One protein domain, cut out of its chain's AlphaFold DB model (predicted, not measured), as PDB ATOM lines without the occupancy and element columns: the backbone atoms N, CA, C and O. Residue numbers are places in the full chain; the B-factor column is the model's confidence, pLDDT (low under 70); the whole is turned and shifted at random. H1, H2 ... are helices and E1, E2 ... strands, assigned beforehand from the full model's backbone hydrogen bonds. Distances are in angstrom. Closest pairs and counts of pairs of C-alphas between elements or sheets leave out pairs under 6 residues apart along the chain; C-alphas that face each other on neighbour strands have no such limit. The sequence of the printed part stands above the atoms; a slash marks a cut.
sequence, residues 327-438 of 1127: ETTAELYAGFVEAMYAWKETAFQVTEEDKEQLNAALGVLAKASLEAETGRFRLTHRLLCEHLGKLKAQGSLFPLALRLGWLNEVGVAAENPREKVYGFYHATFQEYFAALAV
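Overview. This is residues 327 to 438 of the 1127 residues of the protein "Putative NTPase (NACHT family)" of Phormidium sp. OSCR (UniProt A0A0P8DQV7). A small hairpin of two strands, E1 and E2, lies on one side of a cluster of crossed helices, in which the long helix H2 runs through the body and H5 packs across it. H1, the other long helix, stands at one end of the body, while the short H3 lies beside E2 and the short H4 comes near the first residue of E1, Leu 407. The printed part has 112 residues with five named helices and two named strands, in the order H1, H2, H3, H4, E1, E2, H5; the sheet, E1 - E2, is antiparallel and the class is mostly helix. The whole is compact, with a radius of gyration of the C-alphas of 13.7 A and spans of 40 by 34 by 21 A.

Along the chain. E1 is residues 407 to 412, 14.2 A from first to last C-alpha, and E2 is residues 420 to 424, 13.8 A. H2, residues 352 to 371, is the longest helix at 28.5 A and begins with C-alpha 352 at (2.314, -29.360, 20.895). H1, residues 329 to 345, is 24.8 A long and begins with C-alpha 329 at (20.977, -39.010, 30.320). H3 is residues 381 to 387 and H4 residues 398 to 404. H5, residues 427 to 436, is 14.6 A long and ends with C-alpha 436 at (8.323, -41.213, 30.505).

Arrangement. E1 and E2 form an antiparallel hairpin at 142 degrees, with N 410 and O 421 at 2.8 A and N 408 and O 423 at 2.9 A, both within hydrogen-bond range. Residues 379 to 380 make a short antiparallel pairing with residues 421 to 422 of E2. The closest C-alphas of H3 and E2 are those of His 381 and Lys 420, 5.4 A apart; those of H4 and E1 are Ala 401 and Leu 407, 5.7 A. H2 touches H3 with its residues 361 to 365 alone, closest at the C-alphas of Leu 365 and His 387, 5.9 A, at a steep tilt of 59 degrees, opposite ways. H2 touches H5 with residues 359 to 367 alone, closest at the C-alphas of Gly 363 and Phe 433, 4.2 A; their tilt of 72 degrees is only just about perpendicular. H2 and E2 are only just apart, closest 8.4 A. H1 only just touches H5, with 3 pairs of C-alphas within 8 A, by residues 330 to 333 alone; the closest are Tyr 333 and Tyr 432, 7.0 A. H1 also only just touches H4, with 3 pairs, by residues 340 to 344 alone; the closest C-alphas are those of Lys 344 and Leu 404, 6.5 A. H1 and H2 are close but not clearly touching, 7.9 A between the C-alphas of Tyr 341 and Lys 355. In H1, H2, H3, H4 and H5 every O i to N i+4 pair is within hydrogen-bond range.

Size, cuts and confidence. The two C-alphas farthest apart are those of Glu 327 and Arg 418, 44.8 A. The printed part has no cut and no long link; the links H4 to E1 and E2 to H5 are tight. The mean pLDDT of the printed part is 79.1, and 30 residues are under 70, among them residues 372 to 378 and 408 to 421.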
ATOM      1  N   GLU A 327      22.945 -32.711  32.815       79.75
ATOM      2  CA  GLU A 327      23.507 -33.433  33.961       79.75
ATOM      3  C   GLU A 327      23.097 -34.907  33.968       79.75
ATOM      4  O   GLU A 327      23.842 -35.732  34.506       79.75
ATOM      5  N   THR A 328      21.960 -35.240  33.347       84.62
ATOM      6  CA  THR A 328      21.415 -36.603  33.274       84.62
ATOM      7  C   THR A 328      21.268 -37.091  31.829       84.62
ATOM      8  O   THR A 328      21.110 -36.309  30.885       84.62
ATOM      9  N   THR A 329      21.259 -38.412  31.634       83.94
ATOM     10  CA  THR A 329      20.977 -39.010  30.320       83.94
ATOM     11  C   THR A 329      19.541 -38.693  29.882       83.94
ATOM     12  O   THR A 329      19.274 -38.536  28.693       83.94
ATOM     13  N   ALA A 330      18.600 -38.565  30.823       89.12
ATOM     14  CA  ALA A 330      17.201 -38.264  30.516       89.12
ATOM     15  C   ALA A 330      17.008 -36.852  29.935       89.12
ATOM     16  O   ALA A 330      16.283 -36.693  28.956       89.12
ATOM     17  N   GLU A 331      17.692 -35.849  30.488       87.88
ATOM     18  CA  GLU A 331      17.701 -34.472  29.973       87.88
ATOM     19  C   GLU A 331      18.272 -34.401  28.544       87.88
ATOM     20  O   GLU A 331      17.714 -33.718  27.683       87.88
ATOM     21  N   LEU A 332      19.331 -35.169  28.254       86.00
ATOM     22  CA  LEU A 332      19.898 -35.287  26.906       86.00
ATOM     23  C   LEU A 332      18.887 -35.865  25.901       86.00
ATOM     24  O   LEU A 332      18.696 -35.303  24.821       86.00
ATOM     25  N   TYR A 333      18.194 -36.954  26.255       86.56
ATOM     26  CA  TYR A 333      17.166 -37.531  25.381       86.56
ATOM     27  C   TYR A 333      15.922 -36.641  25.250       86.56
ATOM     28  O   TYR A 333      15.317 -36.633  24.178       86.56
ATOM     29  N   ALA A 334      15.579 -35.834  26.260       89.00
ATOM     30  CA  ALA A 334      14.556 -34.797  26.126       89.00
ATOM     31  C   ALA A 334      14.951 -33.766  25.054       89.00
ATOM     32  O   ALA A 334      14.181 -33.527  24.123       89.00
ATOM     33  N   GLY A 335      16.183 -33.242  25.109       85.69
ATOM     34  CA  GLY A 335      16.722 -32.339  24.085       85.69
ATOM     35  C   GLY A 335      16.727 -32.954  22.678       85.69
ATOM     36  O   GLY A 335      16.319 -32.303  21.715       85.69
ATOM     37  N   PHE A 336      17.102 -34.231  22.552       84.75
ATOM     38  CA  PHE A 336      17.046 -34.958  21.277       84.75
ATOM     39  C   PHE A 336      15.615 -35.113  20.737       84.75
ATOM     40  O   PHE A 336      15.406 -35.014  19.527       84.75
ATOM     41  N   VAL A 337      14.625 -35.350  21.605       87.06
ATOM     42  CA  VAL A 337      13.211 -35.434  21.207       87.06
ATOM     43  C   VAL A 337      12.701 -34.078  20.720       87.06
ATOM     44  O   VAL A 337      12.123 -34.015  19.634       87.06
ATOM     45  N   GLU A 338      12.982 -32.990  21.439       85.25
ATOM     46  CA  GLU A 338      12.626 -31.629  21.012       85.25
ATOM     47  C   GLU A 338      13.259 -31.263  19.658       85.25
ATOM     48  O   GLU A 338      12.566 -30.794  18.752       85.25
ATOM     49  N   ALA A 339      14.549 -31.564  19.464       78.06
ATOM     50  CA  ALA A 339      15.242 -31.342  18.194       78.06
ATOM     51  C   ALA A 339      14.637 -32.148  17.033       78.06
ATOM     52  O   ALA A 339      14.511 -31.633  15.920       78.06
ATOM     53  N   MET A 340      14.222 -33.395  17.282       77.56
ATOM     54  CA  MET A 340      13.551 -34.237  16.288       77.56
ATOM     55  C   MET A 340      12.192 -33.663  15.863       77.56
ATOM     56  O   MET A 340      11.886 -33.670  14.669       77.56
ATOM     57  N   TYR A 341      11.398 -33.112  16.788       82.12
ATOM     58  CA  TYR A 341      10.153 -32.416  16.436       82.12
ATOM     59  C   TYR A 341      10.431 -31.117  15.659       82.12
ATOM     60  O   TYR A 341       9.914 -30.955  14.551       82.12
ATOM     61  N   ALA A 342      11.319 -30.250  16.160       75.94
ATOM     62  CA  ALA A 342      11.678 -28.979  15.516       75.94
ATOM     63  C   ALA A 342      12.300 -29.156  14.112       75.94
ATOM     64  O   ALA A 342      12.072 -28.350  13.207       75.94
ATOM     65  N   TRP A 343      13.046 -30.243  13.879       69.06
ATOM     66  CA  TRP A 343      13.511 -30.626  12.542       69.06
ATOM     67  C   TRP A 343      12.335 -30.903  11.596       69.06
ATOM     68  O   TRP A 343      12.308 -30.387  10.474       69.06
ATOM     69  N   LYS A 344      11.352 -31.696  12.034       68.50
ATOM     70  CA  LYS A 344      10.242 -32.163  11.189       68.50
ATOM     71  C   LYS A 344       9.158 -31.107  10.955       68.50
ATOM     72  O   LYS A 344       8.578 -31.119   9.866       68.50
ATOM     73  N   GLU A 345       8.977 -30.143  11.865       67.25
ATOM     74  CA  GLU A 345       8.121 -28.957  11.653       67.25
ATOM     75  C   GLU A 345       8.390 -28.270  10.304       67.25
ATOM     76  O   GLU A 345       7.483 -27.779   9.630       67.25
ATOM     77  N   THR A 346       9.658 -28.267   9.879       58.53
ATOM     78  CA  THR A 346      10.093 -27.631   8.631       58.53
ATOM     79  C   THR A 346       9.558 -28.299   7.360       58.53
ATOM     80  O   THR A 346       9.580 -27.667   6.302       58.53
ATOM     81  N   ALA A 347       9.077 -29.543   7.458       59.25
ATOM     82  CA  ALA A 347       8.469 -30.308   6.371       59.25
ATOM     83  C   ALA A 347       6.944 -30.448   6.530       59.25
ATOM     84  O   ALA A 347       6.228 -30.572   5.534       59.25
ATOM     85  N   PHE A 348       6.431 -30.437   7.764       69.62
ATOM     86  CA  PHE A 348       5.003 -30.415   8.069       69.62
ATOM     87  C   PHE A 348       4.747 -29.920   9.493       69.62
ATOM     88  O   PHE A 348       5.458 -30.304  10.413       69.62
ATOM     89  N   GLN A 349       3.684 -29.137   9.689       74.19
ATOM     90  CA  GLN A 349       3.276 -28.714  11.031       74.19
ATOM     91  C   GLN A 349       2.867 -29.915  11.897       74.19
ATOM     92  O   GLN A 349       2.186 -30.831  11.427       74.19
ATOM     93  N   VAL A 350       3.267 -29.849  13.163       82.88
ATOM     94  CA  VAL A 350       2.864 -30.710  14.279       82.88
ATOM     95  C   VAL A 350       2.488 -29.749  15.404       82.88
ATOM     96  O   VAL A 350       3.180 -28.752  15.587       82.88
ATOM     97  N   THR A 351       1.387 -29.971  16.116       86.50
ATOM     98  CA  THR A 351       1.058 -29.141  17.284       86.50
ATOM     99  C   THR A 351       1.704 -29.705  18.549       86.50
ATOM    100  O   THR A 351       1.995 -30.897  18.624       86.50
ATOM    101  N   GLU A 352       1.886 -28.871  19.576       86.88
ATOM    102  CA  GLU A 352       2.314 -29.360  20.895       86.88
ATOM    103  C   GLU A 352       1.321 -30.398  21.460       86.88
ATOM    104  O   GLU A 352       1.748 -31.369  22.071       86.88
ATOM    105  N   GLU A 353       0.021 -30.285  21.153       89.25
ATOM    106  CA  GLU A 353      -0.984 -31.301  21.507       89.25
ATOM    107  C   GLU A 353      -0.747 -32.638  20.771       89.25
ATOM    108  O   GLU A 353      -0.764 -33.694  21.407       89.25
ATOM    109  N   ASP A 354      -0.457 -32.622  19.460       88.56
ATOM    110  CA  ASP A 354      -0.090 -33.838  18.707       88.56
ATOM    111  C   ASP A 354       1.169 -34.506  19.292       88.56
ATOM    112  O   ASP A 354       1.259 -35.733  19.364       88.56
ATOM    113  N   LYS A 355       2.150 -33.691  19.698       91.12
ATOM    114  CA  LYS A 355       3.446 -34.090  20.266       91.12
ATOM    115  C   LYS A 355       3.301 -34.676  21.671       91.12
ATOM    116  O   LYS A 355       3.854 -35.745  21.926       91.12
ATOM    117  N   GLU A 356       2.534 -34.045  22.559       91.62
ATOM    118  CA  GLU A 356       2.202 -34.579  23.888       91.62
ATOM    119  C   GLU A 356       1.469 -35.923  23.771       91.62
ATOM    120  O   GLU A 356       1.895 -36.920  24.363       91.62
ATOM    121  N   GLN A 357       0.411 -35.983  22.950       93.69
ATOM    122  CA  GLN A 357      -0.372 -37.205  22.740       93.69
ATOM    123  C   GLN A 357       0.475 -38.328  22.126       93.69
ATOM    124  O   GLN A 357       0.396 -39.475  22.575       93.69
ATOM    125  N   LEU A 358       1.320 -38.017  21.137       94.44
ATOM    126  CA  LEU A 358       2.210 -38.999  20.526       94.44
ATOM    127  C   LEU A 358       3.297 -39.477  21.493       94.44
ATOM    128  O   LEU A 358       3.515 -40.681  21.578       94.44
ATOM    129  N   ASN A 359       3.950 -38.588  22.244       95.19
ATOM    130  CA  ASN A 359       4.979 -38.975  23.213       95.19
ATOM    131  C   ASN A 359       4.401 -39.887  24.310       95.19
ATOM    132  O   ASN A 359       5.008 -40.907  24.642       95.19
ATOM    133  N   ALA A 360       3.199 -39.583  24.813       94.62
ATOM    134  CA  ALA A 360       2.495 -40.435  25.771       94.62
ATOM    135  C   ALA A 360       2.147 -41.813  25.176       94.62
ATOM    136  O   ALA A 360       2.419 -42.848  25.790       94.62
ATOM    137  N   ALA A 361       1.597 -41.854  23.958       95.75
ATOM    138  CA  ALA A 361       1.213 -43.104  23.301       95.75
ATOM    139  C   ALA A 361       2.426 -43.966  22.890       95.75
ATOM    140  O   ALA A 361       2.391 -45.190  23.047       95.75
ATOM    141  N   LEU A 362       3.524 -43.343  22.441       95.19
ATOM    142  CA  LEU A 362       4.819 -44.001  22.237       95.19
ATOM    143  C   LEU A 362       5.365 -44.562  23.550       95.19
ATOM    144  O   LEU A 362       5.888 -45.671  23.548       95.19
ATOM    145  N   GLY A 363       5.211 -43.853  24.669       95.12
ATOM    146  CA  GLY A 363       5.642 -44.336  25.976       95.12
ATOM    147  C   GLY A 363       4.875 -45.565  26.463       95.12
ATOM    148  O   GLY A 363       5.489 -46.536  26.910       95.12
ATOM    149  N   VAL A 364       3.548 -45.584  26.311       94.25
ATOM    150  CA  VAL A 364       2.736 -46.770  26.639       94.25
ATOM    151  C   VAL A 364       3.098 -47.954  25.732       94.25
ATOM    152  O   VAL A 364       3.309 -49.057  26.235       94.25
ATOM    153  N   LEU A 365       3.254 -47.723  24.423       92.81
ATOM    154  CA  LEU A 365       3.699 -48.729  23.448       92.81
ATOM    155  C   LEU A 365       5.096 -49.285  23.775       92.81
ATOM    156  O   LEU A 365       5.315 -50.498  23.736       92.81
ATOM    157  N   ALA A 366       6.037 -48.406  24.121       90.94
ATOM    158  CA  ALA A 366       7.394 -48.763  24.507       90.94
ATOM    159  C   ALA A 366       7.417 -49.628  25.771       90.94
ATOM    160  O   ALA A 366       8.122 -50.637  25.804       90.94
ATOM    161  N   LYS A 367       6.611 -49.255  26.776       91.00
ATOM    162  CA  LYS A 367       6.457 -49.982  28.039       91.00
ATOM    163  C   LYS A 367       5.867 -51.375  27.810       91.00
ATOM    164  O   LYS A 367       6.496 -52.354  28.198       91.00
ATOM    165  N   ALA A 368       4.749 -51.479  27.088       88.62
ATOM    166  CA  ALA A 368       4.122 -52.759  26.747       88.62
ATOM    167  C   ALA A 368       5.077 -53.695  25.974       88.62
ATOM    168  O   ALA A 368       5.114 -54.899  26.217       88.62
ATOM    169  N   SER A 369       5.919 -53.145  25.094       81.88
ATOM    170  CA  SER A 369       6.943 -53.908  24.367       81.88
ATOM    171  C   SER A 369       8.144 -54.361  25.212       81.88
ATOM    172  O   SER A 369       8.892 -55.221  24.749       81.88
ATOM    173  N   LEU A 370       8.358 -53.801  26.405       79.69
ATOM    174  CA  LEU A 370       9.361 -54.278  27.371       79.69
ATOM    175  C   LEU A 370       8.759 -55.243  28.412       79.69
ATOM    176  O   LEU A 370       9.499 -55.957  29.091       79.69
ATOM    177  N   GLU A 371       7.427 -55.279  28.525       83.38
ATOM    178  CA  GLU A 371       6.668 -56.301  29.265       83.38
ATOM    179  C   GLU A 371       6.438 -57.573  28.427       83.38
ATOM    180  O   GLU A 371       6.323 -58.662  28.985       83.38
ATOM    181  N   ALA A 372       6.416 -57.460  27.095       67.19
ATOM    182  CA  ALA A 372       6.402 -58.597  26.178       67.19
ATOM    183  C   ALA A 372       7.778 -59.293  26.136       67.19
ATOM    184  O   ALA A 372       8.719 -58.829  25.491       67.19
ATOM    185  N   GLU A 373       7.891 -60.433  26.818       50.00
ATOM    186  CA  GLU A 373       9.137 -61.214  26.925       50.00
ATOM    187  C   GLU A 373       9.611 -61.803  25.581       50.00
ATOM    188  O   GLU A 373      10.805 -62.047  25.392       50.00
ATOM    189  N   THR A 374       8.708 -61.960  24.609       43.47
ATOM    190  CA  THR A 374       9.034 -62.315  23.224       43.47
ATOM    191  C   THR A 374       9.191 -61.067  22.348       43.47
ATOM    192  O   THR A 374       8.230 -60.370  22.035       43.47
ATOM    193  N   GLY A 375      10.417 -60.816  21.874       49.47
ATOM    194  CA  GLY A 375      10.679 -59.816  20.831       49.47
ATOM    195  C   GLY A 375      10.951 -58.386  21.316       49.47
ATOM    196  O   GLY A 375      10.408 -57.442  20.749       49.47
ATOM    197  N   ARG A 376      11.849 -58.194  22.295       51.50
ATOM    198  CA  ARG A 376      12.376 -56.860  22.665       51.50
ATOM    199  C   ARG A 376      12.771 -56.062  21.403       51.50
ATOM    200  O   ARG A 376      13.490 -56.570  20.544       51.50
ATOM    201  N   PHE A 377      12.289 -54.821  21.303       58.03
ATOM    202  CA  PHE A 377      12.417 -53.921  20.138       58.03
ATOM    203  C   PHE A 377      11.669 -54.338  18.845       58.03
ATOM    204  O   PHE A 377      11.882 -53.718  17.800       58.03
ATOM    205  N   ARG A 378      10.780 -55.344  18.882       65.50
ATOM    206  CA  ARG A 378       9.916 -55.763  17.758       65.50
ATOM    207  C   ARG A 378       8.436 -55.627  18.139       65.50
ATOM    208  O   ARG A 378       7.904 -56.382  18.940       65.50
ATOM    209  N   LEU A 379       7.761 -54.662  17.526       75.88
ATOM    210  CA  LEU A 379       6.388 -54.249  17.816       75.88
ATOM    211  C   LEU A 379       5.431 -54.788  16.743       75.88
ATOM    212  O   LEU A 379       5.599 -54.475  15.566       75.88
ATOM    213  N   THR A 380       4.402 -55.558  17.090       80.12
ATOM    214  CA  THR A 380       3.440 -56.051  16.084       80.12
ATOM    215  C   THR A 380       2.517 -54.938  15.572       80.12
ATOM    216  O   THR A 380       2.174 -54.004  16.300       80.12
ATOM    217  N   HIS A 381       2.063 -55.029  14.316       84.12
ATOM    218  CA  HIS A 381       1.084 -54.090  13.748       84.12
ATOM    219  C   HIS A 381      -0.203 -54.013  14.591       84.12
ATOM    220  O   HIS A 381      -0.805 -52.941  14.701       84.12
ATOM    221  N   ARG A 382      -0.623 -55.122  15.217       84.94
ATOM    222  CA  ARG A 382      -1.687 -55.153  16.227       84.94
ATOM    223  C   ARG A 382      -1.385 -54.226  17.404       84.94
ATOM    224  O   ARG A 382      -2.226 -53.382  17.699       84.94
ATOM    225  N   LEU A 383      -0.210 -54.346  18.025       86.25
ATOM    226  CA  LEU A 383       0.194 -53.537  19.182       86.25
ATOM    227  C   LEU A 383       0.253 -52.036  18.840       86.25
ATOM    228  O   LEU A 383      -0.215 -51.201  19.613       86.25
ATOM    229  N   LEU A 384       0.723 -51.676  17.637       88.94
ATOM    230  CA  LEU A 384       0.661 -50.287  17.158       88.94
ATOM    231  C   LEU A 384      -0.783 -49.816  16.947       88.94
ATOM    232  O   LEU A 384      -1.126 -48.706  17.344       88.94
ATOM    233  N   CYS A 385      -1.654 -50.647  16.368       89.56
ATOM    234  CA  CYS A 385      -3.069 -50.301  16.204       89.56
ATOM    235  C   CYS A 385      -3.826 -50.157  17.534       89.56
ATOM    236  O   CYS A 385      -4.865 -49.496  17.553       89.56
ATOM    237  N   GLU A 386      -3.336 -50.792  18.600       89.94
ATOM    238  CA  GLU A 386      -3.898 -50.755  19.951       89.94
ATOM    239  C   GLU A 386      -3.511 -49.466  20.694       89.94
ATOM    240  O   GLU A 386      -4.388 -48.807  21.246       89.94
ATOM    241  N   HIS A 387      -2.239 -49.047  20.632       90.69
ATOM    242  CA  HIS A 387      -1.753 -47.857  21.349       90.69
ATOM    243  C   HIS A 387      -1.757 -46.550  20.536       90.69
ATOM    244  O   HIS A 387      -1.951 -45.484  21.111       90.69
ATOM    245  N   LEU A 388      -1.564 -46.603  19.212       91.75
ATOM    246  CA  LEU A 388      -1.485 -45.420  18.332       91.75
ATOM    247  C   LEU A 388      -2.704 -45.258  17.408       91.75
ATOM    248  O   LEU A 388      -2.789 -44.289  16.651       91.75
ATOM    249  N   GLY A 389      -3.644 -46.205  17.451       89.81
ATOM    250  CA  GLY A 389      -4.797 -46.262  16.558       89.81
ATOM    251  C   GLY A 389      -4.475 -46.842  15.175       89.81
ATOM    252  O   GLY A 389      -3.329 -47.023  14.771       89.81
ATOM    253  N   LYS A 390      -5.516 -47.176  14.405       87.69
ATOM    254  CA  LYS A 390      -5.359 -47.820  13.086       87.69
ATOM    255  C   LYS A 390      -4.808 -46.831  12.057       87.69
ATOM    256  O   LYS A 390      -5.267 -45.695  11.996       87.69
ATOM    257  N   LEU A 391      -3.915 -47.277  11.172       80.19
ATOM    258  CA  LEU A 391      -3.176 -46.430  10.211       80.19
ATOM    259  C   LEU A 391      -4.053 -45.576   9.258       80.19
ATOM    260  O   LEU A 391      -3.574 -44.605   8.684       80.19
ATOM    261  N   LYS A 392      -5.344 -45.902   9.092       82.12
ATOM    262  CA  LYS A 392      -6.318 -45.126   8.289       82.12
ATOM    263  C   LYS A 392      -7.501 -44.559   9.096       82.12
ATOM    264  O   LYS A 392      -8.504 -44.173   8.503       82.12
ATOM    265  N   ALA A 393      -7.428 -44.553  10.428       84.06
ATOM    266  CA  ALA A 393      -8.457 -43.951  11.275       84.06
ATOM    267  C   ALA A 393      -8.234 -42.438  11.444       84.06
ATOM    268  O   ALA A 393      -7.101 -41.962  11.486       84.06
ATOM    269  N   GLN A 394      -9.325 -41.681  11.564       79.31
ATOM    270  CA  GLN A 394      -9.279 -40.265  11.929       79.31
ATOM    271  C   GLN A 394      -8.863 -40.132  13.403       79.31
ATOM    272  O   GLN A 394      -9.357 -40.889  14.236       79.31
ATOM    273  N   GLY A 395      -7.951 -39.203  13.717       80.50
ATOM    274  CA  GLY A 395      -7.353 -39.084  15.057       80.50
ATOM    275  C   GLY A 395      -6.315 -40.168  15.390       80.50
ATOM    276  O   GLY A 395      -5.999 -40.375  16.552       80.50
ATOM    277  N   SER A 396      -5.810 -40.894  14.386       90.06
ATOM    278  CA  SER A 396      -4.745 -41.885  14.567       90.06
ATOM    279  C   SER A 396      -3.371 -41.219  14.646       90.06
ATOM    280  O   SER A 396      -3.007 -40.451  13.753       90.06
ATOM    281  N   LEU A 397      -2.594 -41.568  15.669       91.50
ATOM    282  CA  LEU A 397      -1.220 -41.102  15.878       91.50
ATOM    283  C   LEU A 397      -0.202 -41.957  15.100       91.50
ATOM    284  O   LEU A 397       0.913 -41.513  14.836       91.50
ATOM    285  N   PHE A 398      -0.583 -43.166  14.667       90.56
ATOM    286  CA  PHE A 398       0.295 -44.100  13.948       90.56
ATOM    287  C   PHE A 398       0.896 -43.488  12.654       90.56
ATOM    288  O   PHE A 398       2.117 -43.549  12.487       90.56
ATOM    289  N   PRO A 399       0.142 -42.795  11.771       86.25
ATOM    290  CA  PRO A 399       0.733 -42.108  10.618       86.25
ATOM    291  C   PRO A 399       1.704 -40.980  10.989       86.25
ATOM    292  O   PRO A 399       2.609 -40.687  10.210       86.25
ATOM    293  N   LEU A 400       1.532 -40.337  12.150       85.75
ATOM    294  CA  LEU A 400       2.435 -39.289  12.627       85.75
ATOM    295  C   LEU A 400       3.741 -39.895  13.163       85.75
ATOM    296  O   LEU A 400       4.816 -39.446  12.772       85.75
ATOM    297  N   ALA A 401       3.653 -40.977  13.946       86.50
ATOM    298  CA  ALA A 401       4.803 -41.744  14.434       86.50
ATOM    299  C   ALA A 401       5.729 -42.209  13.294       86.50
ATOM    300  O   ALA A 401       6.948 -42.058  13.387       86.50
ATOM    301  N   LEU A 402       5.144 -42.711  12.197       80.12
ATOM    302  CA  LEU A 402       5.879 -43.099  10.988       80.12
ATOM    303  C   LEU A 402       6.486 -41.886  10.259       80.12
ATOM    304  O   LEU A 402       7.651 -41.911   9.882       80.12
ATOM    305  N   ARG A 403       5.731 -40.791  10.075       75.50
ATOM    306  CA  ARG A 403       6.209 -39.592   9.347       75.50
ATOM    307  C   ARG A 403       7.320 -38.826  10.068       75.50
ATOM    308  O   ARG A 403       8.130 -38.170   9.416       75.50
ATOM    309  N   LEU A 404       7.354 -38.893  11.396       75.12
ATOM    310  CA  LEU A 404       8.451 -38.369  12.212       75.12
ATOM    311  C   LEU A 404       9.670 -39.309  12.217       75.12
ATOM    312  O   LEU A 404      10.773 -38.867  12.525       75.12
ATOM    313  N   GLY A 405       9.488 -40.577  11.840       72.81
ATOM    314  CA  GLY A 405      10.510 -41.622  11.884       72.81
ATOM    315  C   GLY A 405      10.680 -42.271  13.259       72.81
ATOM    316  O   GLY A 405      11.543 -43.132  13.406       72.81
ATOM    317  N   TRP A 406       9.869 -41.905  14.264       78.94
ATOM    318  CA  TRP A 406       9.935 -42.495  15.609       78.94
ATOM    319  C   TRP A 406       9.746 -44.009  15.588       78.94
ATOM    320  O   TRP A 406      10.416 -44.716  16.341       78.94
ATOM    321  N   LEU A 407       8.876 -44.490  14.697       75.75
ATOM    322  CA  LEU A 407       8.678 -45.901  14.391       75.75
ATOM    323  C   LEU A 407       8.955 -46.149  12.908       75.75
ATOM    324  O   LEU A 407       8.564 -45.348  12.064       75.75
ATOM    325  N   ASN A 408       9.583 -47.281  12.602       63.94
ATOM    326  CA  ASN A 408       9.908 -47.724  11.245       63.94
ATOM    327  C   ASN A 408       9.476 -49.187  11.089       63.94
ATOM    328  O   ASN A 408       9.363 -49.897  12.090       63.94
ATOM    329  N   GLU A 409       9.197 -49.645   9.870       64.50
ATOM    330  CA  GLU A 409       8.880 -51.058   9.631       64.50
ATOM    331  C   GLU A 409      10.183 -51.875   9.596       64.50
ATOM    332  O   GLU A 409      11.145 -51.463   8.962       64.50
ATOM    333  N   VAL A 410      10.239 -52.996  10.326       53.69
ATOM    334  CA  VAL A 410      11.459 -53.812  10.543       53.69
ATOM    335  C   VAL A 410      11.216 -55.304  10.268       53.69
ATOM    336  O   VAL A 410      11.810 -56.206  10.880       53.69
ATOM    337  N   GLY A 411      10.257 -55.576   9.383       55.41
ATOM    338  CA  GLY A 411       9.916 -56.901   8.883       55.41
ATOM    339  C   GLY A 411       8.492 -57.355   9.220       55.41
ATOM    340  O   GLY A 411       7.544 -56.573   9.221       55.41
ATOM    341  N   VAL A 412       8.338 -58.652   9.495       53.81
ATOM    342  CA  VAL A 412       7.067 -59.301   9.876       53.81
ATOM    343  C   VAL A 412       7.231 -60.126  11.156       53.81
ATOM    344  O   VAL A 412       8.352 -60.307  11.646       53.81
ATOM    345  N   ALA A 413       6.115 -60.584  11.726       54.81
ATOM    346  CA  ALA A 413       6.091 -61.436  12.911       54.81
ATOM    347  C   ALA A 413       6.468 -62.884  12.557       54.81
ATOM    348  O   ALA A 413       5.993 -63.422  11.558       54.81
ATOM    349  N   ALA A 414       7.283 -63.532  13.393       49.19
ATOM    350  CA  ALA A 414       7.715 -64.917  13.170       49.19
ATOM    351  C   ALA A 414       6.532 -65.904  13.208       49.19
ATOM    352  O   ALA A 414       6.423 -66.784  12.360       49.19
ATOM    353  N   GLU A 415       5.601 -65.697  14.143       54.69
ATOM    354  CA  GLU A 415       4.359 -66.472  14.286       54.69
ATOM    355  C   GLU A 415       3.347 -66.212  13.154       54.69
ATOM    356  O   GLU A 415       2.447 -67.017  12.916       54.69
ATOM    357  N   ASN A 416       3.460 -65.075  12.458       57.78
ATOM    358  CA  ASN A 416       2.513 -64.648  11.433       57.78
ATOM    359  C   ASN A 416       3.201 -63.775  10.365       57.78
ATOM    360  O   ASN A 416       3.137 -62.545  10.443       57.78
ATOM    361  N   PRO A 417       3.776 -64.372   9.302       58.88
ATOM    362  CA  PRO A 417       4.440 -63.632   8.225       58.88
ATOM    363  C   PRO A 417       3.543 -62.675   7.411       58.88
ATOM    364  O   PRO A 417       4.029 -62.024   6.490       58.88
ATOM    365  N   ARG A 418       2.237 -62.585   7.709       59.91
ATOM    366  CA  ARG A 418       1.315 -61.582   7.139       59.91
ATOM    367  C   ARG A 418       1.137 -60.349   8.029       59.91
ATOM    368  O   ARG A 418       0.520 -59.378   7.595       59.91
ATOM    369  N   GLU A 419       1.630 -60.383   9.263       68.31
ATOM    370  CA  GLU A 419       1.593 -59.259  10.191       68.31
ATOM    371  C   GLU A 419       2.920 -58.505  10.169       68.31
ATOM    372  O   GLU A 419       3.969 -59.043  10.521       68.31
ATOM    373  N   LYS A 420       2.854 -57.237   9.751       69.25
ATOM    374  CA  LYS A 420       3.980 -56.298   9.766       69.25
ATOM    375  C   LYS A 420       4.473 -56.078  11.198       69.25
ATOM    376  O   LYS A 420       3.679 -56.048  12.140       69.25
ATOM    377  N   VAL A 421       5.778 -55.894  11.343       67.56
ATOM    378  CA  VAL A 421       6.449 -55.589  12.608       67.56
ATOM    379  C   VAL A 421       7.221 -54.289  12.460       67.56
ATOM    380  O   VAL A 421       7.867 -54.045  11.444       67.56
ATOM    381  N   TYR A 422       7.157 -53.465  13.495       74.88
ATOM    382  CA  TYR A 422       7.775 -52.153  13.586       74.88
ATOM    383  C   TYR A 422       8.823 -52.136  14.696       74.88
ATOM    384  O   TYR A 422       8.807 -52.972  15.595       74.88
ATOM    385  N   GLY A 423       9.736 -51.178  14.644       68.69
ATOM    386  CA  GLY A 423      10.698 -50.911  15.706       68.69
ATOM    387  C   GLY A 423      10.818 -49.413  15.933       68.69
ATOM    388  O   GLY A 423      10.579 -48.620  15.017       68.69
ATOM    389  N   PHE A 424      11.201 -49.018  17.146       72.88
ATOM    390  CA  PHE A 424      11.629 -47.642  17.390       72.88
ATOM    391  C   PHE A 424      12.860 -47.308  16.543       72.88
ATOM    392  O   PHE A 424      13.657 -48.188  16.212       72.88
ATOM    393  N   TYR A 425      13.030 -46.024  16.213       66.06
ATOM    394  CA  TYR A 425      14.198 -45.538  15.473       66.06
ATOM    395  C   TYR A 425      15.516 -46.055  16.077       66.06
ATOM    396  O   TYR A 425      16.370 -46.581  15.364       66.06
ATOM    397  N   HIS A 426      15.641 -45.970  17.405       70.19
ATOM    398  CA  HIS A 426      16.750 -46.514  18.181       70.19
ATOM    399  C   HIS A 426      16.244 -47.114  19.506       70.19
ATOM    400  O   HIS A 426      15.270 -46.621  20.077       70.19
ATOM    401  N   ALA A 427      16.929 -48.143  20.013       69.19
ATOM    402  CA  ALA A 427      16.580 -48.854  21.249       69.19
ATOM    403  C   ALA A 427      16.445 -47.920  22.468       69.19
ATOM    404  O   ALA A 427      15.434 -47.945  23.165       69.19
ATOM    405  N   THR A 428      17.413 -47.026  22.671       75.38
ATOM    406  CA  THR A 428      17.393 -46.067  23.790       75.38
ATOM    407  C   THR A 428      16.267 -45.033  23.706       75.38
ATOM    408  O   THR A 428      15.821 -44.561  24.746       75.38
ATOM    409  N   PHE A 429      15.738 -44.712  22.513       82.62
ATOM    410  CA  PHE A 429      14.519 -43.896  22.414       82.62
ATOM    411  C   PHE A 429      13.294 -44.679  22.905       82.62
ATOM    412  O   PHE A 429      12.464 -44.099  23.598       82.62
ATOM    413  N   GLN A 430      13.194 -45.989  22.629       85.00
ATOM    414  CA  GLN A 430      12.157 -46.826  23.247       85.00
ATOM    415  C   GLN A 430      12.286 -46.803  24.776       85.00
ATOM    416  O   GLN A 430      11.298 -46.606  25.475       85.00
ATOM    417  N   GLU A 431      13.498 -46.966  25.303       88.19
ATOM    418  CA  GLU A 431      13.742 -46.993  26.751       88.19
ATOM    419  C   GLU A 431      13.469 -45.629  27.412       88.19
ATOM    420  O   GLU A 431      12.922 -45.589  28.514       88.19
ATOM    421  N   TYR A 432      13.728 -44.518  26.714       92.38
ATOM    422  CA  TYR A 432      13.345 -43.165  27.134       92.38
ATOM    423  C   TYR A 432      11.825 -42.952  27.135       92.38
ATOM    424  O   TYR A 432      11.268 -42.534  28.149       92.38
ATOM    425  N   PHE A 433      11.120 -43.298  26.053       94.88
ATOM    426  CA  PHE A 433       9.657 -43.197  26.017       94.88
ATOM    427  C   PHE A 433       9.001 -44.108  27.073       94.88
ATOM    428  O   PHE A 433       8.059 -43.687  27.747       94.88
ATOM    429  N   ALA A 434       9.528 -45.317  27.297       94.81
ATOM    430  CA  ALA A 434       9.084 -46.188  28.387       94.81
ATOM    431  C   ALA A 434       9.316 -45.551  29.768       94.81
ATOM    432  O   ALA A 434       8.450 -45.667  30.636       94.81
ATOM    433  N   ALA A 435      10.440 -44.850  29.968       96.31
ATOM    434  CA  ALA A 435      10.742 -44.147  31.213       96.31
ATOM    435  C   ALA A 435       9.799 -42.963  31.457       96.31
ATOM    436  O   ALA A 435       9.423 -42.733  32.605       96.31
ATOM    437  N   LEU A 436       9.363 -42.248  30.408       95.62
ATOM    438  CA  LEU A 436       8.323 -41.213  30.505       95.62
ATOM    439  C   LEU A 436       6.967 -41.792  30.956       95.62
ATOM    440  O   LEU A 436       6.298 -41.203  31.802       95.62
ATOM    441  N   ALA A 437       6.586 -42.975  30.460       96.06
ATOM    442  CA  ALA A 437       5.314 -43.645  30.772       96.06
ATOM    443  C   ALA A 437       5.273 -44.411  32.118       96.06
ATOM    444  O   ALA A 437       4.391 -45.259  32.336       96.06
ATOM    445  N   VAL A 438       6.218 -44.122  33.019       95.94
ATOM    446  CA  VAL A 438       6.202 -44.545  34.425       95.94
ATOM    447  C   VAL A 438       6.089 -43.304  35.313       95.94
ATOM    448  O   VAL A 438       6.996 -42.479  35.371       95.94
TER     449      VAL A 438